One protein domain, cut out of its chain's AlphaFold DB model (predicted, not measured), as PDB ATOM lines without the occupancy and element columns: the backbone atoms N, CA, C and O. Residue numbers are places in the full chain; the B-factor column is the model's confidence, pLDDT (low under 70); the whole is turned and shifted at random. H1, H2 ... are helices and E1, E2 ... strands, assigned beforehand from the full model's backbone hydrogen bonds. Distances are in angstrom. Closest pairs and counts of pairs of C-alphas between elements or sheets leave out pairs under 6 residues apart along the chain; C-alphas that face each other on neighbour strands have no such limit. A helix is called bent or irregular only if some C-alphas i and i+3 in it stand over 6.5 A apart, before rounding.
ATOM      1  N   ILE A   2     200.857 181.602 202.235       61.34
ATOM      2  CA  ILE A   2     200.643 180.371 203.028       61.34
ATOM      3  C   ILE A   2     199.159 180.204 203.392       61.34
ATOM      4  O   ILE A   2     198.554 179.190 203.069       61.34
ATOM      5  N   VAL A   3     198.564 181.267 203.935       61.31
ATOM      6  CA  VAL A   3     197.140 181.340 204.284       61.31
ATOM      7  C   VAL A   3     196.219 181.010 203.098       61.31
ATOM      8  O   VAL A   3     195.331 180.175 203.210       61.31
ATOM      9  N   ALA A   4     196.468 181.607 201.930       62.69
ATOM     10  CA  ALA A   4     195.637 181.412 200.740       62.69
ATOM     11  C   ALA A   4     195.790 180.009 200.121       62.69
ATOM     12  O   ALA A   4     194.815 179.427 199.645       62.69
ATOM     13  N   LYS A   5     197.007 179.445 200.142       62.44
ATOM     14  CA  LYS A   5     197.307 178.114 199.586       62.44
ATOM     15  C   LYS A   5     196.599 176.998 200.352       62.44
ATOM     16  O   LYS A   5     196.147 176.049 199.722       62.44
ATOM     17  N   ASN A   6     196.465 177.128 201.670       58.25
ATOM     18  CA  ASN A   6     195.862 176.090 202.506       58.25
ATOM     19  C   ASN A   6     194.346 175.932 202.293       58.25
ATOM     20  O   ASN A   6     193.811 174.872 202.605       58.25
ATOM     21  N   LYS A   7     193.654 176.952 201.763       59.19
ATOM     22  CA  LYS A   7     192.179 176.988 201.710       59.19
ATOM     23  C   LYS A   7     191.575 177.301 200.339       59.19
ATOM     24  O   LYS A   7     190.377 177.521 200.224       59.19
ATOM     25  N   HIS A   8     192.388 177.289 199.279       66.69
ATOM     26  CA  HIS A   8     191.966 177.640 197.913       66.69
ATOM     27  C   HIS A   8     191.359 179.053 197.780       66.69
ATOM     28  O   HIS A   8     190.634 179.343 196.825       66.69
ATOM     29  N   SER A   9     191.689 179.950 198.708       77.06
ATOM     30  CA  SER A   9     191.211 181.331 198.724       77.06
ATOM     31  C   SER A   9     191.976 182.172 197.699       77.06
ATOM     32  O   SER A   9     193.177 181.990 197.478       77.06
ATOM     33  N   LYS A  10     191.287 183.118 197.053       84.81
ATOM     34  CA  LYS A  10     191.932 184.055 196.121       84.81
ATOM     35  C   LYS A  10     192.738 185.086 196.906       84.81
ATOM     36  O   LYS A  10     192.232 185.666 197.861       84.81
ATOM     37  N   LEU A  11     193.970 185.338 196.473       88.44
ATOM     38  CA  LEU A  11     194.846 186.337 197.077       88.44
ATOM     39  C   LEU A  11     194.901 187.591 196.203       88.44
ATOM     40  O   LEU A  11     195.027 187.503 194.984       88.44
ATOM     41  N   ILE A  12     194.829 188.751 196.848       91.88
ATOM     42  CA  ILE A  12     195.109 190.052 196.244       91.88
ATOM     43  C   ILE A  12     196.093 190.815 197.120       91.88
ATOM     44  O   ILE A  12     196.147 190.607 198.334       91.88
ATOM     45  N   TYR A  13     196.851 191.714 196.509       94.19
ATOM     46  CA  TYR A  13     197.727 192.635 197.214       94.19
ATOM     47  C   TYR A  13     197.141 194.040 197.232       94.19
ATOM     48  O   TYR A  13     196.579 194.531 196.253       94.19
ATOM     49  N   VAL A  14     197.317 194.706 198.367       96.06
ATOM     50  CA  VAL A  14     196.994 196.118 198.543       96.06
ATOM     51  C   VAL A  14     198.272 196.812 198.990       96.06
ATOM     52  O   VAL A  14     198.751 196.591 200.101       96.06
ATOM     53  N   LEU A  15     198.853 197.622 198.106       95.81
ATOM     54  CA  LEU A  15     200.009 198.447 198.434       95.81
ATOM     55  C   LEU A  15     199.502 199.720 199.112       95.81
ATOM     56  O   LEU A  15     199.044 200.639 198.437       95.81
ATOM     57  N   ASN A  16     199.534 199.731 200.444       95.94
ATOM     58  CA  ASN A  16     199.056 200.839 201.271       95.94
ATOM     59  C   ASN A  16     200.148 201.896 201.533       95.94
ATOM     60  O   ASN A  16     201.332 201.628 201.333       95.94
ATOM     61  N   LYS A  17     199.747 203.066 202.054       93.88
ATOM     62  CA  LYS A  17     200.620 204.208 202.400       93.88
ATOM     63  C   LYS A  17     201.380 204.776 201.194       93.88
ATOM     64  O   LYS A  17     202.542 205.170 201.290       93.88
ATOM     65  N   ILE A  18     200.725 204.789 200.032       95.38
ATOM     66  CA  ILE A  18     201.325 205.242 198.766       95.38
ATOM     67  C   ILE A  18     201.738 206.722 198.787       95.38
ATOM     68  O   ILE A  18     202.588 207.134 198.012       95.38
ATOM     69  N   ASP A  19     201.182 207.522 199.691       92.44
ATOM     70  CA  ASP A  19     201.508 208.935 199.907       92.44
ATOM     71  C   ASP A  19     202.910 209.187 200.491       92.44
ATOM     72  O   ASP A  19     203.429 210.308 200.394       92.44
ATOM     73  N   LEU A  20     203.530 208.150 201.065       91.81
ATOM     74  CA  LEU A  20     204.864 208.207 201.671       91.81
ATOM     75  C   LEU A  20     205.997 207.894 200.685       91.81
ATOM     76  O   LEU A  20     207.168 208.045 201.026       91.81
ATOM     77  N   VAL A  21     205.675 207.456 199.466       93.19
ATOM     78  CA  VAL A  21     206.653 206.993 198.474       93.19
ATOM     79  C   VAL A  21     206.491 207.795 197.182       93.19
ATOM     80  O   VAL A  21     205.365 208.040 196.754       93.19
ATOM     81  N   PRO A  22     207.584 208.184 196.504       94.94
ATOM     82  CA  PRO A  22     207.468 208.879 195.229       94.94
ATOM     83  C   PRO A  22     206.774 208.035 194.151       94.94
ATOM     84  O   PRO A  22     207.033 206.833 194.002       94.94
ATOM     85  N   ARG A  23     205.943 208.694 193.334       94.88
ATOM     86  CA  ARG A  23     205.147 208.060 192.263       94.88
ATOM     87  C   ARG A  23     205.974 207.224 191.279       94.88
ATOM     88  O   ARG A  23     205.494 206.216 190.756       94.88
ATOM     89  N   GLU A  24     207.222 207.624 191.020       94.50
ATOM     90  CA  GLU A  24     208.121 206.893 190.126       94.50
ATOM     91  C   GLU A  24     208.450 205.509 190.699       94.50
ATOM     92  O   GLU A  24     208.375 204.515 189.981       94.50
ATOM     93  N   THR A  25     208.739 205.432 191.999       93.94
ATOM     94  CA  THR A  25     209.045 204.174 192.690       93.94
ATOM     95  C   THR A  25     207.797 203.303 192.823       93.94
ATOM     96  O   THR A  25     207.873 202.098 192.582       93.94
ATOM     97  N   LEU A  26     206.632 203.895 193.116       94.25
ATOM     98  CA  LEU A  26     205.357 203.166 193.142       94.25
ATOM     99  C   LEU A  26     205.070 202.449 191.822       94.25
ATOM    100  O   LEU A  26     204.650 201.296 191.823       94.25
ATOM    101  N   SER A  27     205.348 203.106 190.695       92.31
ATOM    102  CA  SER A  27     205.145 202.523 189.366       92.31
ATOM    103  C   SER A  27     206.012 201.280 189.132       92.31
ATOM    104  O   SER A  27     205.606 200.377 188.402       92.31
ATOM    105  N   VAL A  28     207.205 201.214 189.735       92.81
ATOM    106  CA  VAL A  28     208.085 200.035 189.654       92.81
ATOM    107  C   VAL A  28     207.588 198.926 190.585       92.81
ATOM    108  O   VAL A  28     207.471 197.785 190.146       92.81
ATOM    109  N   TRP A  29     207.215 199.258 191.826       93.06
ATOM    110  CA  TRP A  29     206.623 198.301 192.772       93.06
ATOM    111  C   TRP A  29     205.348 197.658 192.230       93.06
ATOM    112  O   TRP A  29     205.170 196.449 192.337       93.06
ATOM    113  N   LEU A  30     204.479 198.450 191.605       92.06
ATOM    114  CA  LEU A  30     203.227 197.961 191.042       92.06
ATOM    115  C   LEU A  30     203.457 196.956 189.908       92.06
ATOM    116  O   LEU A  30     202.753 195.953 189.830       92.06
ATOM    117  N   LYS A  31     204.456 197.207 189.051       89.88
ATOM    118  CA  LYS A  31     204.848 196.272 187.988       89.88
ATOM    119  C   LYS A  31     205.321 194.950 188.571       89.88
ATOM    120  O   LYS A  31     204.863 193.916 188.109       89.88
ATOM    121  N   GLU A  32     206.182 195.002 189.582       89.69
ATOM    122  CA  GLU A  32     206.716 193.813 190.247       89.69
ATOM    123  C   GLU A  32     205.609 192.994 190.924       89.69
ATOM    124  O   GLU A  32     205.448 191.809 190.649       89.69
ATOM    125  N   LEU A  33     204.781 193.625 191.759       90.69
ATOM    126  CA  LEU A  33     203.759 192.925 192.543       90.69
ATOM    127  C   LEU A  33     202.665 192.290 191.669       90.69
ATOM    128  O   LEU A  33     202.187 191.195 191.974       90.69
ATOM    129  N   ARG A  34     202.320 192.917 190.536       90.06
ATOM    130  CA  ARG A  34     201.352 192.370 189.564       90.06
ATOM    131  C   ARG A  34     201.865 191.162 188.781       90.06
ATOM    132  O   ARG A  34     201.075 190.489 188.122       90.06
ATOM    133  N   THR A  35     203.156 190.848 188.873       87.12
ATOM    134  CA  THR A  35     203.676 189.560 188.390       87.12
ATOM    135  C   THR A  35     203.390 188.397 189.343       87.12
ATOM    136  O   THR A  35     203.669 187.245 189.023       87.12
ATOM    137  N   GLN A  36     202.857 188.677 190.532       85.75
ATOM    138  CA  GLN A  36     202.584 187.659 191.539       85.75
ATOM    139  C   GLN A  36     201.080 187.523 191.763       85.75
ATOM    140  O   GLN A  36     200.539 186.432 191.603       85.75
ATOM    141  N   HIS A  37     200.399 188.627 192.088       87.69
ATOM    142  CA  HIS A  37     198.960 188.647 192.384       87.69
ATOM    143  C   HIS A  37     198.315 189.968 191.928       87.69
ATOM    144  O   HIS A  37     199.009 190.989 191.838       87.69
ATOM    145  N   PRO A  38     196.988 190.004 191.677       91.06
ATOM    146  CA  PRO A  38     196.274 191.256 191.440       91.06
ATOM    147  C   PRO A  38     196.576 192.269 192.548       91.06
ATOM    148  O   PRO A  38     196.407 191.967 193.729       91.06
ATOM    149  N   THR A  39     197.054 193.458 192.171       93.81
ATOM    150  CA  THR A  39     197.575 194.456 193.118       93.81
ATOM    151  C   THR A  39     196.912 195.816 192.919       93.81
ATOM    152  O   THR A  39     196.868 196.328 191.794       93.81
ATOM    153  N   PHE A  40     196.453 196.413 194.022       95.25
ATOM    154  CA  PHE A  40     195.807 197.724 194.074       95.25
ATOM    155  C   PHE A  40     196.645 198.717 194.887       95.25
ATOM    156  O   PHE A  40     197.160 198.376 195.951       95.25
ATOM    157  N   LEU A  41     196.776 199.948 194.389       96.25
ATOM    158  CA  LEU A  41     197.353 201.063 195.143       96.25
ATOM    159  C   LEU A  41     196.319 201.597 196.132       96.25
ATOM    160  O   LEU A  41     195.152 201.734 195.768       96.25
ATOM    161  N   PHE A  42     196.741 201.926 197.352       97.25
ATOM    162  CA  PHE A  42     195.829 202.416 198.375       97.25
ATOM    163  C   PHE A  42     196.449 203.479 199.283       97.25
ATOM    164  O   PHE A  42     197.581 203.356 199.750       97.25
ATOM    165  N   ARG A  43     195.657 204.505 199.585       95.81
ATOM    166  CA  ARG A  43     195.872 205.425 200.704       95.81
ATOM    167  C   ARG A  43     194.578 205.484 201.499       95.81
ATOM    168  O   ARG A  43     193.537 205.795 200.919       95.81
ATOM    169  N   ALA A  44     194.644 205.204 202.797       95.06
ATOM    170  CA  ALA A  44     193.491 205.372 203.676       95.06
ATOM    171  C   ALA A  44     193.027 206.837 203.722       95.06
ATOM    172  O   ALA A  44     193.822 207.752 203.493       95.06
ATOM    173  N   ALA A  45     191.739 207.048 203.994       93.88
ATOM    174  CA  ALA A  45     191.177 208.389 204.123       93.88
ATOM    175  C   ALA A  45     191.887 209.153 205.245       93.88
ATOM    176  O   ALA A  45     192.275 208.555 206.252       93.88
ATOM    177  N   SER A  46     192.033 210.469 205.098       90.31
ATOM    178  CA  SER A  46     192.817 211.279 206.040       90.31
ATOM    179  C   SER A  46     192.257 211.224 207.463       90.31
ATOM    180  O   SER A  46     193.032 211.161 208.410       90.31
ATOM    181  N   THR A  47     190.931 211.120 207.618       89.19
ATOM    182  CA  THR A  47     190.265 210.924 208.922       89.19
ATOM    183  C   THR A  47     190.690 209.635 209.642       89.19
ATOM    184  O   THR A  47     190.569 209.532 210.861       89.19
ATOM    185  N   PHE A  48     191.169 208.638 208.897       89.50
ATOM    186  CA  PHE A  48     191.552 207.315 209.394       89.50
ATOM    187  C   PHE A  48     193.071 207.120 209.458       89.50
ATOM    188  O   PHE A  48     193.549 205.993 209.613       89.50
ATOM    189  N   LEU A  49     193.844 208.197 209.330       86.31
ATOM    190  CA  LEU A  49     195.282 208.179 209.554       86.31
ATOM    191  C   LEU A  49     195.600 208.635 210.986       86.31
ATOM    192  O   LEU A  49     194.868 209.451 211.552       86.31
ATOM    193  N   PRO A  50     196.688 208.131 211.600       76.25
ATOM    194  CA  PRO A  50     197.125 208.614 212.901       76.25
ATOM    195  C   PRO A  50     197.379 210.121 212.841       76.25
ATOM    196  O   PRO A  50     198.150 210.603 212.007       76.25
ATOM    197  N   LYS A  51     196.737 210.866 213.741       69.88
ATOM    198  CA  LYS A  51     196.958 212.306 213.869       69.88
ATOM    199  C   LYS A  51     198.396 212.521 214.321       69.88
ATOM    200  O   LYS A  51     198.780 212.053 215.391       69.88
ATOM    201  N   GLN A  52     199.187 213.223 213.517       58.47
ATOM    202  CA  GLN A  52     200.491 213.688 213.974       58.47
ATOM    203  C   GLN A  52     200.258 214.636 215.160       58.47
ATOM    204  O   GLN A  52     199.422 215.541 215.038       58.47
ATOM    205  N   PRO A  53     200.948 214.460 216.301       51.81
ATOM    206  CA  PRO A  53     200.945 215.462 217.355       51.81
ATOM    207  C   PRO A  53     201.412 216.784 216.738       51.81
ATOM    208  O   PRO A  53     202.519 216.874 216.208       51.81
ATOM    209  N   VAL A  67     186.437 211.854 204.846       88.50
ATOM    210  CA  VAL A  67     186.242 210.402 204.883       88.50
ATOM    211  C   VAL A  67     186.301 209.803 203.468       88.50
ATOM    212  O   VAL A  67     186.529 208.610 203.295       88.50
ATOM    213  N   GLU A  68     186.145 210.641 202.441       87.88
ATOM    214  CA  GLU A  68     186.018 210.230 201.037       87.88
ATOM    215  C   GLU A  68     187.301 210.426 200.221       87.88
ATOM    216  O   GLU A  68     187.339 210.113 199.029       87.88
ATOM    217  N   ASP A  69     188.359 210.960 200.827       92.19
ATOM    218  CA  ASP A  69     189.612 211.252 200.130       92.19
ATOM    219  C   ASP A  69     190.536 210.028 199.988       92.19
ATOM    220  O   ASP A  69     191.639 210.152 199.455       92.19
ATOM    221  N   ALA A  70     190.098 208.840 200.418       94.38
ATOM    222  CA  ALA A  70     190.846 207.601 200.235       94.38
ATOM    223  C   ALA A  70     191.189 207.353 198.753       94.38
ATOM    224  O   ALA A  70     190.325 207.359 197.868       94.38
ATOM    225  N   ILE A  71     192.459 207.053 198.485       95.06
ATOM    226  CA  ILE A  71     192.948 206.745 197.136       95.06
ATOM    227  C   ILE A  71     192.856 205.239 196.930       95.06
ATOM    228  O   ILE A  71     193.270 204.469 197.792       95.06
ATOM    229  N   GLY A  72     192.310 204.807 195.792       93.88
ATOM    230  CA  GLY A  72     192.198 203.388 195.439       93.88
ATOM    231  C   GLY A  72     190.998 202.648 196.040       93.88
ATOM    232  O   GLY A  72     190.653 201.582 195.536       93.88
ATOM    233  N   SER A  73     190.297 203.234 197.023       94.31
ATOM    234  CA  SER A  73     189.103 202.636 197.654       94.31
ATOM    235  C   SER A  73     188.039 202.221 196.637       94.31
ATOM    236  O   SER A  73     187.639 201.061 196.595       94.31
ATOM    237  N   LYS A  74     187.672 203.121 195.715       93.06
ATOM    238  CA  LYS A  74     186.673 202.835 194.670       93.06
ATOM    239  C   LYS A  74     187.068 201.660 193.771       93.06
ATOM    240  O   LYS A  74     186.226 200.823 193.479       93.06
ATOM    241  N   ALA A  75     188.337 201.586 193.368       93.75
ATOM    242  CA  ALA A  75     188.819 200.525 192.487       93.75
ATOM    243  C   ALA A  75     188.834 199.161 193.190       93.75
ATOM    244  O   ALA A  75     188.472 198.150 192.592       93.75
ATOM    245  N   LEU A  76     189.218 199.140 194.470       94.69
ATOM    246  CA  LEU A  76     189.185 197.926 195.275       94.69
ATOM    247  C   LEU A  76     187.742 197.462 195.527       94.69
ATOM    248  O   LEU A  76     187.453 196.285 195.337       94.69
ATOM    249  N   LEU A  77     186.828 198.373 195.880       94.38
ATOM    250  CA  LEU A  77     185.407 198.049 196.052       94.38
ATOM    251  C   LEU A  77     184.788 197.536 194.748       94.38
ATOM    252  O   LEU A  77     184.115 196.512 194.772       94.38
ATOM    253  N   GLU A  78     185.052 198.180 193.609       92.88
ATOM    254  CA  GLU A  78     184.569 197.727 192.298       92.88
ATOM    255  C   GLU A  78     185.032 196.297 191.992       92.88
ATOM    256  O   GLU A  78     184.219 195.443 191.635       92.88
ATOM    257  N   TYR A  79     186.314 196.000 192.221       92.38
ATOM    258  CA  TYR A  79     186.847 194.650 192.072       92.38
ATOM    259  C   TYR A  79     186.169 193.640 193.010       92.38
ATOM    260  O   TYR A  79     185.764 192.561 192.574       92.38
ATOM    261  N   LEU A  80     186.014 193.970 194.296       92.25
ATOM    262  CA  LEU A  80     185.355 193.081 195.255       92.25
ATOM    263  C   LEU A  80     183.871 192.873 194.909       92.25
ATOM    264  O   LEU A  80     183.379 191.754 195.025       92.25
ATOM    265  N   GLY A  81     183.187 193.899 194.397       92.12
ATOM    266  CA  GLY A  81     181.816 193.813 193.892       92.12
ATOM    267  C   GLY A  81     181.685 192.857 192.705       92.12
ATOM    268  O   GLY A  81     180.805 191.998 192.705       92.12
ATOM    269  N   GLN A  82     182.608 192.915 191.738       90.12
ATOM    270  CA  GLN A  82     182.665 191.949 190.629       90.12
ATOM    271  C   GLN A  82     182.873 190.512 191.137       90.12
ATOM    272  O   GLN A  82     182.279 189.564 190.620       90.12
ATOM    273  N   ARG A  83     183.697 190.324 192.178       89.06
ATOM    274  CA  ARG A  83     183.896 189.005 192.800       89.06
ATOM    275  C   ARG A  83     182.673 188.529 193.577       89.06
ATOM    276  O   ARG A  83     182.388 187.335 193.529       89.06
ATOM    277  N   ALA A  84     181.961 189.431 194.249       89.94
ATOM    278  CA  ALA A  84     180.725 189.117 194.955       89.94
ATOM    279  C   ALA A  84     179.636 188.664 193.972       89.94
ATOM    280  O   ALA A  84     179.023 187.628 194.192       89.94
ATOM    281  N   GLN A  85     179.493 189.353 192.835       88.25
ATOM    282  CA  GLN A  85     178.581 188.971 191.747       88.25
ATOM    283  C   GLN A  85     178.930 187.620 191.109       88.25
ATOM    284  O   GLN A  85     178.049 186.848 190.738       88.25
ATOM    285  N   ALA A  86     180.223 187.321 190.957       86.94
ATOM    286  CA  ALA A  86     180.681 186.062 190.372       86.94
ATOM    287  C   ALA A  86     180.591 184.865 191.339       86.94
ATOM    288  O   ALA A  86     180.704 183.713 190.901       86.94
ATOM    289  N   LYS A  87     180.437 185.107 192.649       84.38
ATOM    290  CA  LYS A  87     180.284 184.050 193.656       84.38
ATOM    291  C   LYS A  87     178.916 183.390 193.468       84.38
ATOM    292  O   LYS A  87     177.891 184.052 193.398       84.38
ATOM    293  N   LYS A  88     178.896 182.057 193.389       77.88
ATOM    294  CA  LYS A  88     177.647 181.286 193.372       77.88
ATOM    295  C   LYS A  88     177.198 181.053 194.814       77.88
ATOM    296  O   LYS A  88     177.924 180.401 195.558       77.88
ATOM    297  N   GLY A  89     176.024 181.553 195.183       78.56
ATOM    298  CA  GLY A  89     175.433 181.380 196.513       78.56
ATOM    299  C   GLY A  89     174.890 182.691 197.077       78.56
ATOM    300  O   GLY A  89     175.247 183.759 196.593       78.56
ATOM    301  N   ASP A  90     174.027 182.583 198.086       76.06
ATOM    302  CA  ASP A  90     173.363 183.730 198.732       76.06
ATOM    303  C   ASP A  90     174.199 184.324 199.886       76.06
ATOM    304  O   ASP A  90     173.915 185.389 200.424       76.06
ATOM    305  N   GLU A  91     175.267 183.627 200.281       83.56
ATOM    306  CA  GLU A  91     176.171 184.082 201.331       83.56
ATOM    307  C   GLU A  91     177.056 185.233 200.849       83.56
ATOM    308  O   GLU A  91     177.724 185.123 199.810       83.56
ATOM    309  N   ALA A  92     177.172 186.268 201.684       86.44
ATOM    310  CA  ALA A  92     178.063 187.403 201.467       86.44
ATOM    311  C   ALA A  92     179.500 186.966 201.127       86.44
ATOM    312  O   ALA A  92     180.006 185.924 201.571       86.44
ATOM    313  N   LEU A  93     180.184 187.759 200.301       90.44
ATOM    314  CA  LEU A  93     181.600 187.534 200.025       90.44
ATOM    315  C   LEU A  93     182.403 187.842 201.292       90.44
ATOM    316  O   LEU A  93     182.367 188.968 201.772       90.44
ATOM    317  N   GLN A  94     183.140 186.855 201.798       91.06
ATOM    318  CA  GLN A  94     184.030 187.017 202.945       91.06
ATOM    319  C   GLN A  94     185.415 187.462 202.466       91.06
ATOM    320  O   GLN A  94     185.991 186.849 201.563       91.06
ATOM    321  N   VAL A  95     185.937 188.545 203.041       92.56
ATOM    322  CA  VAL A  95     187.220 189.152 202.665       92.56
ATOM    323  C   VAL A  95     188.028 189.455 203.919       92.56
ATOM    324  O   VAL A  95     187.769 190.434 204.609       92.56
ATOM    325  N   ALA A  96     189.056 188.658 204.195       92.00
ATOM    326  CA  ALA A  96     189.970 188.916 205.304       92.00
ATOM    327  C   ALA A  96     191.113 189.863 204.897       92.00
ATOM    328  O   ALA A  96     191.800 189.642 203.895       92.00
ATOM    329  N   VAL A  97     191.349 190.906 205.698       93.06
ATOM    330  CA  VAL A  97     192.449 191.861 205.521       93.06
ATOM    331  C   VAL A  97     193.623 191.446 206.398       93.06
ATOM    332  O   VAL A  97     193.614 191.651 207.606       93.06
ATOM    333  N   VAL A  98     194.665 190.900 205.770       89.88
ATOM    334  CA  VAL A  98     195.822 190.311 206.463       89.88
ATOM    335  C   VAL A  98     197.092 191.095 206.180       89.88
ATOM    336  O   VAL A  98     197.346 191.524 205.056       89.88
ATOM    337  N   GLY A  99     197.948 191.228 207.188       88.31
ATOM    338  CA  GLY A  99     199.258 191.845 207.037       88.31
ATOM    339  C   GLY A  99     199.975 192.023 208.366       88.31
ATOM    340  O   GLY A  99     199.463 191.660 209.426       88.31
ATOM    341  N   LEU A 100     201.169 192.609 208.303       84.69
ATOM    342  CA  LEU A 100     201.972 192.910 209.486       84.69
ATOM    343  C   LEU A 100     201.252 193.890 210.432       84.69
ATOM    344  O   LEU A 100     200.267 194.556 210.078       84.69
ATOM    345  N   THR A 101     201.738 193.984 211.665       81.44
ATOM    346  CA  THR A 101     201.367 195.074 212.573       81.44
ATOM    347  C   THR A 101     201.733 196.425 211.941       81.44
ATOM    348  O   THR A 101     202.685 196.526 211.172       81.44
ATOM    349  N   ASN A 102     200.919 197.453 212.198       82.12
ATOM    350  CA  ASN A 102     201.098 198.811 211.667       82.12
ATOM    351  C   ASN A 102     201.137 198.958 210.119       82.12
ATOM    352  O   ASN A 102     201.511 200.006 209.591       82.12
ATOM    353  N   SER A 103     200.693 197.961 209.344       88.31
ATOM    354  CA  SER A 103     200.555 198.100 207.880       88.31
ATOM    355  C   SER A 103     199.353 198.962 207.448       88.31
ATOM    356  O   SER A 103     199.251 199.348 206.284       88.31
ATOM    357  N   GLY A 104     198.458 199.301 208.386       90.31
ATOM    358  CA  GLY A 104     197.256 200.110 208.151       90.31
ATOM    359  C   GLY A 104     195.995 199.311 207.801       90.31
ATOM    360  O   GLY A 104     195.118 199.855 207.143       90.31
ATOM    361  N   LYS A 105     195.897 198.045 208.232       92.94
ATOM    362  CA  LYS A 105     194.744 197.150 207.989       92.94
ATOM    363  C   LYS A 105     193.409 197.778 208.405       92.94
ATOM    364  O   LYS A 105     192.562 198.031 207.556       92.94
ATOM    365  N   SER A 106     193.298 198.193 209.663       92.25
ATOM    366  CA  SER A 106     192.094 198.826 210.217       92.25
ATOM    367  C   SER A 106     191.754 200.151 209.527       92.25
ATOM    368  O   SER A 106     190.590 200.455 209.281       92.25
ATOM    369  N   ALA A 107     192.771 200.925 209.131       93.56
ATOM    370  CA  ALA A 107     192.579 202.163 208.374       93.56
ATOM    371  C   ALA A 107     192.029 201.902 206.959       93.56
ATOM    372  O   ALA A 107     191.190 202.665 206.478       93.56
ATOM    373  N   ILE A 108     192.450 200.813 206.303       95.69
ATOM    374  CA  ILE A 108     191.871 200.357 205.031       95.69
ATOM    375  C   ILE A 108     190.404 199.974 205.238       95.69
ATOM    376  O   ILE A 108     189.559 200.467 204.499       95.69
ATOM    377  N   VAL A 109     190.091 199.165 206.256       95.25
ATOM    378  CA  VAL A 109     188.711 198.727 206.540       95.25
ATOM    379  C   VAL A 109     187.791 199.922 206.785       95.25
ATOM    380  O   VAL A 109     186.761 200.043 206.125       95.25
ATOM    381  N   ASN A 110     188.202 200.872 207.625       94.69
ATOM    382  CA  ASN A 110     187.436 202.098 207.858       94.69
ATOM    383  C   ASN A 110     187.261 202.943 206.587       94.69
ATOM    384  O   ASN A 110     186.193 203.505 206.359       94.69
ATOM    385  N   SER A 111     188.286 203.004 205.728       95.69
ATOM    386  CA  SER A 111     188.222 203.725 204.447       95.69
ATOM    387  C   SER A 111     187.272 203.064 203.446       95.69
ATOM    388  O   SER A 111     186.592 203.759 202.693       95.69
ATOM    389  N   LEU A 112     187.211 201.732 203.431       95.25
ATOM    390  CA  LEU A 112     186.272 200.972 202.601       95.25
ATOM    391  C   LEU A 112     184.836 201.112 203.118       95.25
ATOM    392  O   LEU A 112     183.921 201.273 202.318       95.25
ATOM    393  N   ALA A 113     184.654 201.133 204.440       93.06
ATOM    394  CA  ALA A 113     183.363 201.373 205.081       93.06
ATOM    395  C   ALA A 113     182.942 202.854 205.080       93.06
ATOM    396  O   ALA A 113     181.807 203.167 205.435       93.06
ATOM    397  N   SER A 114     183.851 203.777 204.729       91.62
ATOM    398  CA  SER A 114     183.655 205.232 204.854       91.62
ATOM    399  C   SER A 114     183.129 205.644 206.238       91.62
ATOM    400  O   SER A 114     182.320 206.559 206.383       91.62
ATOM    401  N   LYS A 115     183.577 204.940 207.280       91.00
ATOM    402  CA  LYS A 115     183.193 205.160 208.676       91.00
ATOM    403  C   LYS A 115     184.264 204.571 209.586       91.00
ATOM    404  O   LYS A 115     184.865 203.552 209.264       91.00
ATOM    405  N   GLN A 116     184.477 205.186 210.748       88.12
ATOM    406  CA  GLN A 116     185.297 204.583 211.794       88.12
ATOM    407  C   GLN A 116     184.508 203.442 212.453       88.12
ATOM    408  O   GLN A 116     183.644 203.689 213.292       88.12
ATOM    409  N   VAL A 117     184.764 202.209 212.013       89.12
ATOM    410  CA  VAL A 117     184.131 200.986 212.535       89.12
ATOM    411  C   VAL A 117     185.087 200.241 213.463       89.12
ATOM    412  O   VAL A 117     184.678 199.739 214.503       89.12
ATOM    413  N   VAL A 118     186.373 200.222 213.114       87.81
ATOM    414  CA  VAL A 118     187.443 199.600 213.897       87.81
ATOM    415  C   VAL A 118     188.347 200.696 214.473       87.81
ATOM    416  O   VAL A 118     188.614 201.689 213.787       87.81
ATOM    417  N   PRO A 119     188.821 200.586 215.725       82.75
ATOM    418  CA  PRO A 119     189.759 201.562 216.267       82.75
ATOM    419  C   PRO A 119     191.082 201.553 215.478       82.75
ATOM    420  O   PRO A 119     191.529 200.528 214.968       82.75
ATOM    421  N   ILE A 120     191.716 202.721 215.365       80.50
ATOM    422  CA  ILE A 120     193.022 202.891 214.712       80.50
ATOM    423  C   ILE A 120     194.028 203.335 215.763       80.50
ATOM    424  O   ILE A 120     193.680 204.070 216.685       80.50
ATOM    425  N   TYR A 121     195.275 202.901 215.605       73.00
ATOM    426  CA  TYR A 121     196.363 203.296 216.481       73.00
ATOM    427  C   TYR A 121     196.554 204.815 216.460       73.00
ATOM    428  O   TYR A 121     196.738 205.420 215.400       73.00
ATOM    429  N   ILE A 122     196.548 205.420 217.644       66.31
ATOM    430  CA  ILE A 122     196.881 206.825 217.851       66.31
ATOM    431  C   ILE A 122     198.018 206.843 218.859       66.31
ATOM    432  O   ILE A 122     197.847 206.385 219.982       66.31
ATOM    433  N   MET A 123     199.168 207.382 218.460       60.78
ATOM    434  CA  MET A 123     200.301 207.529 219.365       60.78
ATOM    435  C   MET A 123     200.021 208.688 220.329       60.78
ATOM    436  O   MET A 123     200.122 209.855 219.953       60.78
ATOM    437  N   THR A 124     199.634 208.369 221.563       59.19
ATOM    438  CA  THR A 124     199.471 209.326 222.669       59.19
ATOM    439  C   THR A 124     200.572 209.138 223.715       59.19
ATOM    440  O   THR A 124     201.275 208.124 223.728       59.19
ATOM    441  N   ALA A 125     200.732 210.110 224.619       53.56
ATOM    442  CA  ALA A 125     201.686 210.007 225.727       53.56
ATOM    443  C   ALA A 125     201.435 208.763 226.604       53.56
ATOM    444  O   ALA A 125     202.401 208.125 227.015       53.56
ATOM    445  N   ALA A 126     200.160 208.397 226.786       49.72
ATOM    446  CA  ALA A 126     199.684 207.244 227.552       49.72
ATOM    447  C   ALA A 126     199.592 205.938 226.739       49.72
ATOM    448  O   ALA A 126     199.107 204.931 227.241       49.72
ATOM    449  N   THR A 127     199.996 205.940 225.464       54.03
ATOM    450  CA  THR A 127     199.995 204.706 224.675       54.03
ATOM    451  C   THR A 127     201.158 203.830 225.122       54.03
ATOM    452  O   THR A 127     202.317 204.144 224.829       54.03
ATOM    453  N   GLU A 128     200.819 202.748 225.822       50.84
ATOM    454  CA  GLU A 128     201.698 201.622 226.138       50.84
ATOM    455  C   GLU A 128     202.463 201.175 224.888       50.84
ATOM    456  O   GLU A 128     201.913 201.122 223.780       50.84
ATOM    457  N   ALA A 129     203.749 200.864 225.061       45.94
ATOM    458  CA  ALA A 129     204.686 200.656 223.961       45.94
ATOM    459  C   ALA A 129     204.250 199.558 222.967       45.94
ATOM    460  O   ALA A 129     204.594 199.629 221.790       45.94
ATOM    461  N   TRP A 130     203.413 198.610 223.381       49.78
ATOM    462  CA  TRP A 130     203.116 197.378 222.636       49.78
ATOM    463  C   TRP A 130     201.694 197.323 222.061       49.78
ATOM    464  O   TRP A 130     201.302 196.341 221.436       49.78
ATOM    465  N   SER A 131     200.913 198.396 222.217       50.28
ATOM    466  CA  SER A 131     199.496 198.411 221.847       50.28
ATOM    467  C   SER A 131     199.273 198.235 220.335       50.28
ATOM    468  O   SER A 131     199.544 199.128 219.526       50.28
ATOM    469  N   THR A 132     198.712 197.087 219.941       58.56
ATOM    470  CA  THR A 132     198.016 196.940 218.656       58.56
ATOM    471  C   THR A 132     196.532 197.223 218.852       58.56
ATOM    472  O   THR A 132     195.954 196.885 219.879       58.56
ATOM    473  N   THR A 133     195.895 197.873 217.879       57.25
ATOM    474  CA  THR A 133     194.503 198.323 218.051       57.25
ATOM    475  C   THR A 133     193.471 197.230 217.790       57.25
ATOM    476  O   THR A 133     192.386 197.257 218.361       57.25
ATOM    477  N   THR A 134     193.820 196.258 216.949       62.06
ATOM    478  CA  THR A 134     192.969 195.115 216.607       62.06
ATOM    479  C   THR A 134     193.521 193.883 217.308       62.06
ATOM    480  O   THR A 134     194.441 193.244 216.798       62.06
ATOM    481  N   THR A 135     192.979 193.580 218.487       65.12
ATOM    482  CA  THR A 135     193.337 192.392 219.279       65.12
ATOM    483  C   THR A 135     192.504 191.165 218.908       65.12
ATOM    484  O   THR A 135     192.937 190.038 219.122       65.12
ATOM    485  N   ARG A 136     191.326 191.367 218.308       73.00
ATOM    486  CA  ARG A 136     190.430 190.317 217.800       73.00
ATOM    487  C   ARG A 136     189.973 190.667 216.392       73.00
ATOM    488  O   ARG A 136     190.002 191.836 216.017       73.00
ATOM    489  N   ALA A 137     189.552 189.673 215.611       83.00
ATOM    490  CA  ALA A 137     188.991 189.978 214.302       83.00
ATOM    491  C   ALA A 137     187.664 190.711 214.413       83.00
ATOM    492  O   ALA A 137     186.782 190.300 215.165       83.00
ATOM    493  N   HIS A 138     187.532 191.780 213.639       86.00
ATOM    494  CA  HIS A 138     186.309 192.561 213.567       86.00
ATOM    495  C   HIS A 138     185.704 192.420 212.176       86.00
ATOM    496  O   HIS A 138     186.349 192.734 211.174       86.00
ATOM    497  N   GLU A 139     184.461 191.957 212.123       90.50
ATOM    498  CA  GLU A 139     183.697 191.854 210.886       90.50
ATOM    499  C   GLU A 139     182.962 193.166 210.606       90.50
ATOM    500  O   GLU A 139     182.317 193.748 211.480       90.50
ATOM    501  N   VAL A 140     183.063 193.639 209.369       91.56
ATOM    502  CA  VAL A 140     182.453 194.876 208.891       91.56
ATOM    503  C   VAL A 140     181.730 194.586 207.585       91.56
ATOM    504  O   VAL A 140     182.353 194.240 206.582       91.56
ATOM    505  N   GLU A 141     180.408 194.745 207.585       92.44
ATOM    506  CA  GLU A 141     179.599 194.616 206.373       92.44
ATOM    507  C   GLU A 141     179.682 195.909 205.547       92.44
ATOM    508  O   GLU A 141     179.454 197.010 206.052       92.44
ATOM    509  N   VAL A 142     180.003 195.768 204.261       91.50
ATOM    510  CA  VAL A 142     179.992 196.848 203.272       91.50
ATOM    511  C   VAL A 142     179.107 196.429 202.104       91.50
ATOM    512  O   VAL A 142     179.235 195.327 201.568       91.50
ATOM    513  N   GLU A 143     178.210 197.318 201.686       88.94
ATOM    514  CA  GLU A 143     177.367 197.104 200.514       88.94
ATOM    515  C   GLU A 143     178.030 197.699 199.267       88.94
ATOM    516  O   GLU A 143     178.338 198.891 199.211       88.94
ATOM    517  N   VAL A 144     178.243 196.868 198.244       86.50
ATOM    518  CA  VAL A 144     178.810 197.299 196.962       86.50
ATOM    519  C   VAL A 144     177.976 196.744 195.822       86.50
ATOM    520  O   VAL A 144     177.822 195.534 195.685       86.50
ATOM    521  N   SER A 145     177.476 197.624 194.950       79.00
ATOM    522  CA  SER A 145     176.679 197.231 193.775       79.00
ATOM    523  C   SER A 145     175.524 196.280 194.132       79.00
ATOM    524  O   SER A 145     175.326 195.270 193.455       79.00
ATOM    525  N   SER A 146     174.813 196.572 195.229       81.62
ATOM    526  CA  SER A 146     173.701 195.770 195.772       81.62
ATOM    527  C   SER A 146     174.073 194.357 196.249       81.62
ATOM    528  O   SER A 146     173.196 193.512 196.403       81.62
ATOM    529  N   HIS A 147     175.361 194.086 196.479       86.75
ATOM    530  CA  HIS A 147     175.852 192.842 197.075       86.75
ATOM    531  C   HIS A 147     176.524 193.141 198.414       86.75
ATOM    532  O   HIS A 147     177.263 194.121 198.549       86.75
ATOM    533  N   LYS A 148     176.286 192.273 199.397       89.56
ATOM    534  CA  LYS A 148     176.910 192.357 200.719       89.56
ATOM    535  C   LYS A 148     178.297 191.720 200.697       89.56
ATOM    536  O   LYS A 148     178.471 190.596 200.215       89.56
ATOM    537  N   ILE A 149     179.274 192.442 201.228       93.06
ATOM    538  CA  ILE A 149     180.653 191.988 201.390       93.06
ATOM    539  C   ILE A 149     181.004 192.126 202.867       93.06
ATOM    540  O   ILE A 149     180.930 193.217 203.424       93.06
ATOM    541  N   ASN A 150     181.415 191.024 203.480       93.94
ATOM    542  CA  ASN A 150     181.862 190.992 204.862       93.94
ATOM    543  C   ASN A 150     183.383 191.091 204.876       93.94
ATOM    544  O   ASN A 150     184.089 190.187 204.425       93.94
ATOM    545  N   ILE A 151     183.886 192.231 205.338       94.62
ATOM    546  CA  ILE A 151     185.312 192.510 205.453       94.62
ATOM    547  C   ILE A 151     185.742 192.215 206.887       94.62
ATOM    548  O   ILE A 151     185.196 192.781 207.826       94.62
ATOM    549  N   VAL A 152     186.743 191.363 207.054       91.81
ATOM    550  CA  VAL A 152     187.280 190.971 208.359       91.81
ATOM    551  C   VAL A 152     188.618 191.685 208.568       91.81
ATOM    552  O   VAL A 152     189.592 191.376 207.878       91.81
ATOM    553  N   ASP A 153     188.689 192.644 209.498       91.62
ATOM    554  CA  ASP A 153     189.975 193.190 209.962       91.62
ATOM    555  C   ASP A 153     190.619 192.183 210.909       91.62
ATOM    556  O   ASP A 153     190.038 191.876 211.947       91.62
ATOM    557  N   THR A 154     191.801 191.664 210.577       89.12
ATOM    558  CA  THR A 154     192.496 190.692 211.434       89.12
ATOM    559  C   THR A 154     193.580 191.369 212.276       89.12
ATOM    560  O   THR A 154     194.162 192.374 211.847       89.12
ATOM    561  N   PRO A 155     193.977 190.787 213.423       84.00
ATOM    562  CA  PRO A 155     195.192 191.201 214.120       84.00
ATOM    563  C   PRO A 155     196.434 191.123 213.212       84.00
ATOM    564  O   PRO A 155     196.438 190.493 212.147       84.00
ATOM    565  N   GLY A 156     197.504 191.830 213.587       81.81
ATOM    566  CA  GLY A 156     198.752 191.810 212.818       81.81
ATOM    567  C   GLY A 156     199.484 190.478 212.952       81.81
ATOM    568  O   GLY A 156     199.652 189.981 214.058       81.81
ATOM    569  N   VAL A 157     199.961 189.923 211.836       81.44
ATOM    570  CA  VAL A 157     200.659 188.631 211.869       81.44
ATOM    571  C   VAL A 157     202.051 188.750 212.502       81.44
ATOM    572  O   VAL A 157     202.835 189.647 212.164       81.44
ATOM    573  N   SER A 158     202.376 187.805 213.384       77.00
ATOM    574  CA  SER A 158     203.706 187.654 213.980       77.00
ATOM    575  C   SER A 158     204.574 186.707 213.148       77.00
ATOM    576  O   SER A 158     204.083 185.776 212.505       77.00
ATOM    577  N   PRO A 263     212.583 195.296 193.848       83.88
ATOM    578  CA  PRO A 263     213.549 194.370 193.264       83.88
ATOM    579  C   PRO A 263     213.495 194.401 191.729       83.88
ATOM    580  O   PRO A 263     212.496 194.795 191.129       83.88
ATOM    581  N   ALA A 264     214.607 194.044 191.082       74.00
ATOM    582  CA  ALA A 264     214.601 193.922 189.629       74.00
ATOM    583  C   ALA A 264     213.657 192.775 189.248       74.00
ATOM    584  O   ALA A 264     213.821 191.668 189.760       74.00
ATOM    585  N   VAL A 265     212.692 193.059 188.373       66.25
ATOM    586  CA  VAL A 265     211.723 192.069 187.897       66.25
ATOM    587  C   VAL A 265     212.481 190.910 187.252       66.25
ATOM    588  O   VAL A 265     213.232 191.123 186.296       66.25
ATOM    589  N   SER A 266     212.319 189.697 187.785       59.00
ATOM    590  CA  SER A 266     212.926 188.496 187.199       59.00
ATOM    591  C   SER A 266     212.303 188.219 185.831       59.00
ATOM    592  O   SER A 266     211.101 188.402 185.645       59.00
ATOM    593  N   ALA A 267     213.089 187.756 184.858       54.97
ATOM    594  CA  ALA A 267     212.590 187.490 183.504       54.97
ATOM    595  C   ALA A 267     211.514 186.380 183.462       54.97
ATOM    596  O   ALA A 267     210.740 186.302 182.511       54.97
ATOM    597  N   GLU A 268     211.434 185.543 184.502       54.50
ATOM    598  CA  GLU A 268     210.467 184.451 184.664       54.50
ATOM    599  C   GLU A 268     209.134 184.890 185.296       54.50
ATOM    600  O   GLU A 268     208.267 184.051 185.568       54.50
ATOM    601  N   ALA A 269     208.960 186.185 185.566       56.16
ATOM    602  CA  ALA A 269     207.800 186.701 186.270       56.16
ATOM    603  C   ALA A 269     206.514 186.507 185.440       56.16
ATOM    604  O   ALA A 269     206.371 187.003 184.318       56.16
ATOM    605  N   ARG A 270     205.558 185.744 185.985       56.62
ATOM    606  CA  ARG A 270     204.286 185.441 185.317       56.62
ATOM    607  C   ARG A 270     203.350 186.629 185.471       56.62
ATOM    608  O   ARG A 270     202.787 186.825 186.533       56.62
ATOM    609  N   VAL A 271     203.115 187.400 184.416       57.03
ATOM    610  CA  VAL A 271     202.037 188.399 184.460       57.03
ATOM    611  C   VAL A 271     200.722 187.657 184.704       57.03
ATOM    612  O   VAL A 271     200.288 186.873 183.857       57.03
ATOM    613  N   VAL A 272     200.101 187.873 185.867       59.62
ATOM    614  CA  VAL A 272     198.744 187.392 186.144       59.62
ATOM    615  C   VAL A 272     197.804 188.286 185.343       59.62
ATOM    616  O   VAL A 272     197.274 189.276 185.837       59.62
ATOM    617  N   ASP A 273     197.693 187.999 184.046       52.84
ATOM    618  CA  ASP A 273     196.925 188.807 183.105       52.84
ATOM    619  C   ASP A 273     195.437 188.435 183.215       52.84
ATOM    620  O   ASP A 273     194.880 187.726 182.375       52.84
ATOM    621  N   GLU A 274     194.778 188.881 184.288       63.12
ATOM    622  CA  GLU A 274     193.315 188.925 184.307       63.12
ATOM    623  C   GLU A 274     192.881 190.040 183.350       63.12
ATOM    624  O   GLU A 274     192.942 191.227 183.672       63.12
ATOM    625  N   LYS A 275     192.470 189.651 182.134       60.66
ATOM    626  CA  LYS A 275     191.988 190.571 181.085       60.66
ATOM    627  C   LYS A 275     190.912 191.534 181.596       60.66
ATOM    628  O   LYS A 275     190.860 192.666 181.128       60.66
ATOM    629  N   ASP A 276     190.140 191.103 182.589       67.88
ATOM    630  CA  ASP A 276     189.049 191.854 183.208       67.88
ATOM    631  C   ASP A 276     189.529 193.041 184.071       67.88
ATOM    632  O   ASP A 276     188.740 193.924 184.394       67.88
ATOM    633  N   LEU A 277     190.823 193.119 184.420       82.44
ATOM    634  CA  LEU A 277     191.366 194.169 185.295       82.44
ATOM    635  C   LEU A 277     192.074 195.310 184.561       82.44
ATOM    636  O   LEU A 277     192.404 196.317 185.187       82.44
ATOM    637  N   LYS A 278     192.313 195.193 183.249       84.31
ATOM    638  CA  LYS A 278     193.102 196.184 182.493       84.31
ATOM    639  C   LYS A 278     192.479 197.575 182.526       84.31
ATOM    640  O   LYS A 278     193.175 198.548 182.814       84.31
ATOM    641  N   ASP A 279     191.174 197.657 182.285       86.69
ATOM    642  CA  ASP A 279     190.451 198.931 182.254       86.69
ATOM    643  C   ASP A 279     190.332 199.552 183.650       86.69
ATOM    644  O   ASP A 279     190.464 200.769 183.807       86.69
ATOM    645  N   LEU A 280     190.131 198.709 184.668       88.88
ATOM    646  CA  LEU A 280     190.089 199.127 186.067       88.88
ATOM    647  C   LEU A 280     191.439 199.707 186.499       88.88
ATOM    648  O   LEU A 280     191.490 200.804 187.054       88.88
ATOM    649  N   TYR A 281     192.536 199.013 186.188       90.81
ATOM    650  CA  TYR A 281     193.893 199.470 186.477       90.81
ATOM    651  C   TYR A 281     194.243 200.754 185.735       90.81
ATOM    652  O   TYR A 281     194.739 201.683 186.364       90.81
ATOM    653  N   ALA A 282     193.929 200.864 184.442       88.81
ATOM    654  CA  ALA A 282     194.224 202.070 183.672       88.81
ATOM    655  C   ALA A 282     193.616 203.328 184.317       88.81
ATOM    656  O   ALA A 282     194.315 204.318 184.522       88.81
ATOM    657  N   LYS A 283     192.336 203.266 184.710       90.44
ATOM    658  CA  LYS A 283     191.640 204.393 185.352       90.44
ATOM    659  C   LYS A 283     192.131 204.648 186.778       90.44
ATOM    660  O   LYS A 283     192.355 205.798 187.159       90.44
ATOM    661  N   ALA A 284     192.265 203.590 187.576       91.19
ATOM    662  CA  ALA A 284     192.606 203.700 188.991       91.19
ATOM    663  C   ALA A 284     194.053 204.159 189.205       91.19
ATOM    664  O   ALA A 284     194.298 205.058 190.011       91.19
ATOM    665  N   ASP A 285     194.997 203.582 188.460       93.00
ATOM    666  CA  ASP A 285     196.421 203.874 188.605       93.00
ATOM    667  C   ASP A 285     196.748 205.279 188.103       93.00
ATOM    668  O   ASP A 285     197.510 205.991 188.751       93.00
ATOM    669  N   GLU A 286     196.148 205.715 186.988       92.81
ATOM    670  CA  GLU A 286     196.342 207.076 186.483       92.81
ATOM    671  C   GLU A 286     195.891 208.111 187.518       92.81
ATOM    672  O   GLU A 286     196.601 209.086 187.773       92.81
ATOM    673  N   LYS A 287     194.733 207.885 188.150       92.50
ATOM    674  CA  LYS A 287     194.234 208.761 189.211       92.50
ATOM    675  C   LYS A 287     195.160 208.741 190.430       92.50
ATOM    676  O   LYS A 287     195.579 209.801 190.887       92.50
ATOM    677  N   ALA A 288     195.520 207.557 190.923       93.25
ATOM    678  CA  ALA A 288     196.363 207.417 192.108       93.25
ATOM    679  C   ALA A 288     197.755 208.043 191.911       93.25
ATOM    680  O   ALA A 288     198.219 208.804 192.755       93.25
ATOM    681  N   LEU A 289     198.409 207.788 190.774       93.12
ATOM    682  CA  LEU A 289     199.748 208.310 190.478       93.12
ATOM    683  C   LEU A 289     199.774 209.825 190.223       93.12
ATOM    684  O   LEU A 289     200.837 210.436 190.349       93.12
ATOM    685  N   LYS A 290     198.638 210.435 189.856       93.56
ATOM    686  CA  LYS A 290     198.493 211.897 189.746       93.56
ATOM    687  C   LYS A 290     198.371 212.580 191.106       93.56
ATOM    688  O   LYS A 290     198.833 213.708 191.243       93.56
ATOM    689  N   GLU A 291     197.748 211.920 192.077       92.19
ATOM    690  CA  GLU A 291     197.570 212.449 193.435       92.19
ATOM    691  C   GLU A 291     198.826 212.265 194.305       92.19
ATOM    692  O   GLU A 291     199.062 213.048 195.224       92.19
ATOM    693  N   VAL A 292     199.666 211.267 194.007       92.81
ATOM    694  CA  VAL A 292     200.931 211.039 194.720       92.81
ATOM    695  C   VAL A 292     202.051 211.956 194.210       92.81
ATOM    696  O   VAL A 292     202.255 212.135 193.008       92.81
ATOM    697  N   ARG A 293     202.839 212.488 195.151       93.25
ATOM    698  CA  ARG A 293     203.991 213.361 194.886       93.25
ATOM    699  C   ARG A 293     205.093 212.653 194.091       93.25
ATOM    700  O   ARG A 293     205.376 211.465 194.248       93.25
ATOM    701  N   SER A 294     205.772 213.419 193.248       94.75
ATOM    702  CA  SER A 294     206.979 212.992 192.545       94.75
ATOM    703  C   SER A 294     208.215 213.022 193.438       94.75
ATOM    704  O   SER A 294     208.324 213.818 194.375       94.75
ATOM    705  N   LYS A 295     209.234 212.241 193.067       93.31
ATOM    706  CA  LYS A 295     210.561 212.269 193.704       93.31
ATOM    707  C   LYS A 295     211.174 213.671 193.748       93.31
ATOM    708  O   LYS A 295     211.908 213.994 194.679       93.31
ATOM    709  N   LYS A 296     210.892 214.511 192.747       93.12
ATOM    710  CA  LYS A 296     211.389 215.893 192.682       93.12
ATOM    711  C   LYS A 296     210.692 216.801 193.696       93.12
ATOM    712  O   LYS A 296     211.363 217.626 194.308       93.12
ATOM    713  N   GLU A 297     209.379 216.665 193.852       92.75
ATOM    714  CA  GLU A 297     208.592 217.447 194.815       92.75
ATOM    715  C   GLU A 297     208.986 217.090 196.246       92.75
ATOM    716  O   GLU A 297     209.385 217.978 196.993       92.75
TER     717      GLU A 297
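AT A GLANCE: This is residues 2 to 53, 67 to 158 and 263 to 297 of the 479 residues of an uncharacterized protein of Sphaerobolus stellatus (strain SS14) (UniProt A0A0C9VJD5). A three-stranded sheet, E3 E5 E4, has H3 crossing one face and H4 running along its strands on that same face, with no named helix on the other. Next to this slab E2, with its partner E1, packs on H3, and H2 and H5 cover this small two-stranded sheet; H1 lies off at the periphery, and the loop of residues 125 to 130 sticks out. The printed part has 179 residues, in the order H1 E1 H2 E2 H3 E3 H4 E4 E5 H5, and is mixed, helices and strands, with under half of its residues in named elements. The larger sheet is mixed, the smaller parallel. The whole is compact, with a radius of gyration of the C-alphas of 16.7 A and spans of 50 by 49 by 31 A.

IN THESE COORDINATES: The larger sheet holds E3, residues 93 to 97, 12.9 A; E5, residues 147 to 153, 19.1 A; and E4, residues 138 to 144, 18.8 A. H3 is residues 73 to 86, 20.0 A, and H4 residues 105 to 113, 12.5 A. E1, residues 13 to 15, and E2, residues 39 to 41, are short; H2 is residues 23 to 33, 15.2 A. H1, residues 2 to 7, begins at C-alpha 2 (200.643, 180.371, 203.028). H5, residues 275 to 291, 25.7 A, ends at C-alpha 291 (197.570, 212.449, 193.435); it is irregular, with C-alphas 276 and 279 7.3 A apart, and has a kink of 31 degrees near residue 282.

HOW THE PARTS SIT: E5 is parallel to E3, with N 95 and O 150 at 2.8 A, and antiparallel to E4, its hairpin partner, with N 140 and O 151 at 2.8 A. H3 and H4 are on the same face, two layers, helices on one face of a sheet, each at a height over the sheet of 8.5 A. H3 runs across the strands, at 71 degrees to E4 on the local plane; H4 runs along them, at 16 degrees to E5. H3, with residue 75 alone, only just touches H5, with 3 pairs of C-alphas within 8 A; the closest C-alphas, of Ala 75 and Ala 284, are 6.1 A apart. E1, H2 and E2 form a strand-helix-strand unit, two parallel neighbour strands with a helix between, its crossover right-handed; N 15 and O 40 are 2.8 A apart. H2 and H5 are close but not clearly touching, with the closest C-alphas, of Arg 23 and Leu 289, 5.7 A apart. H1 and H3 are apart. Every O i to N i+4 pair is within hydrogen-bond range in H3 and H4; H1 has 1 of 2, H2 6 of 7 and H5 11 of 13.

THE WHOLE: The two C-alphas farthest apart, of Asp 90 and Lys 296, are 50.2 A apart. Residues 54 to 66 and 159 to 262 are not printed; the gaps between C-alphas are 19.9 A and 23.9 A. The link from H4 to E4 is long, 24 residues. Confidence is under 70 in residues 2 to 8, 51 to 53, 122 to 135 and 265 to 276.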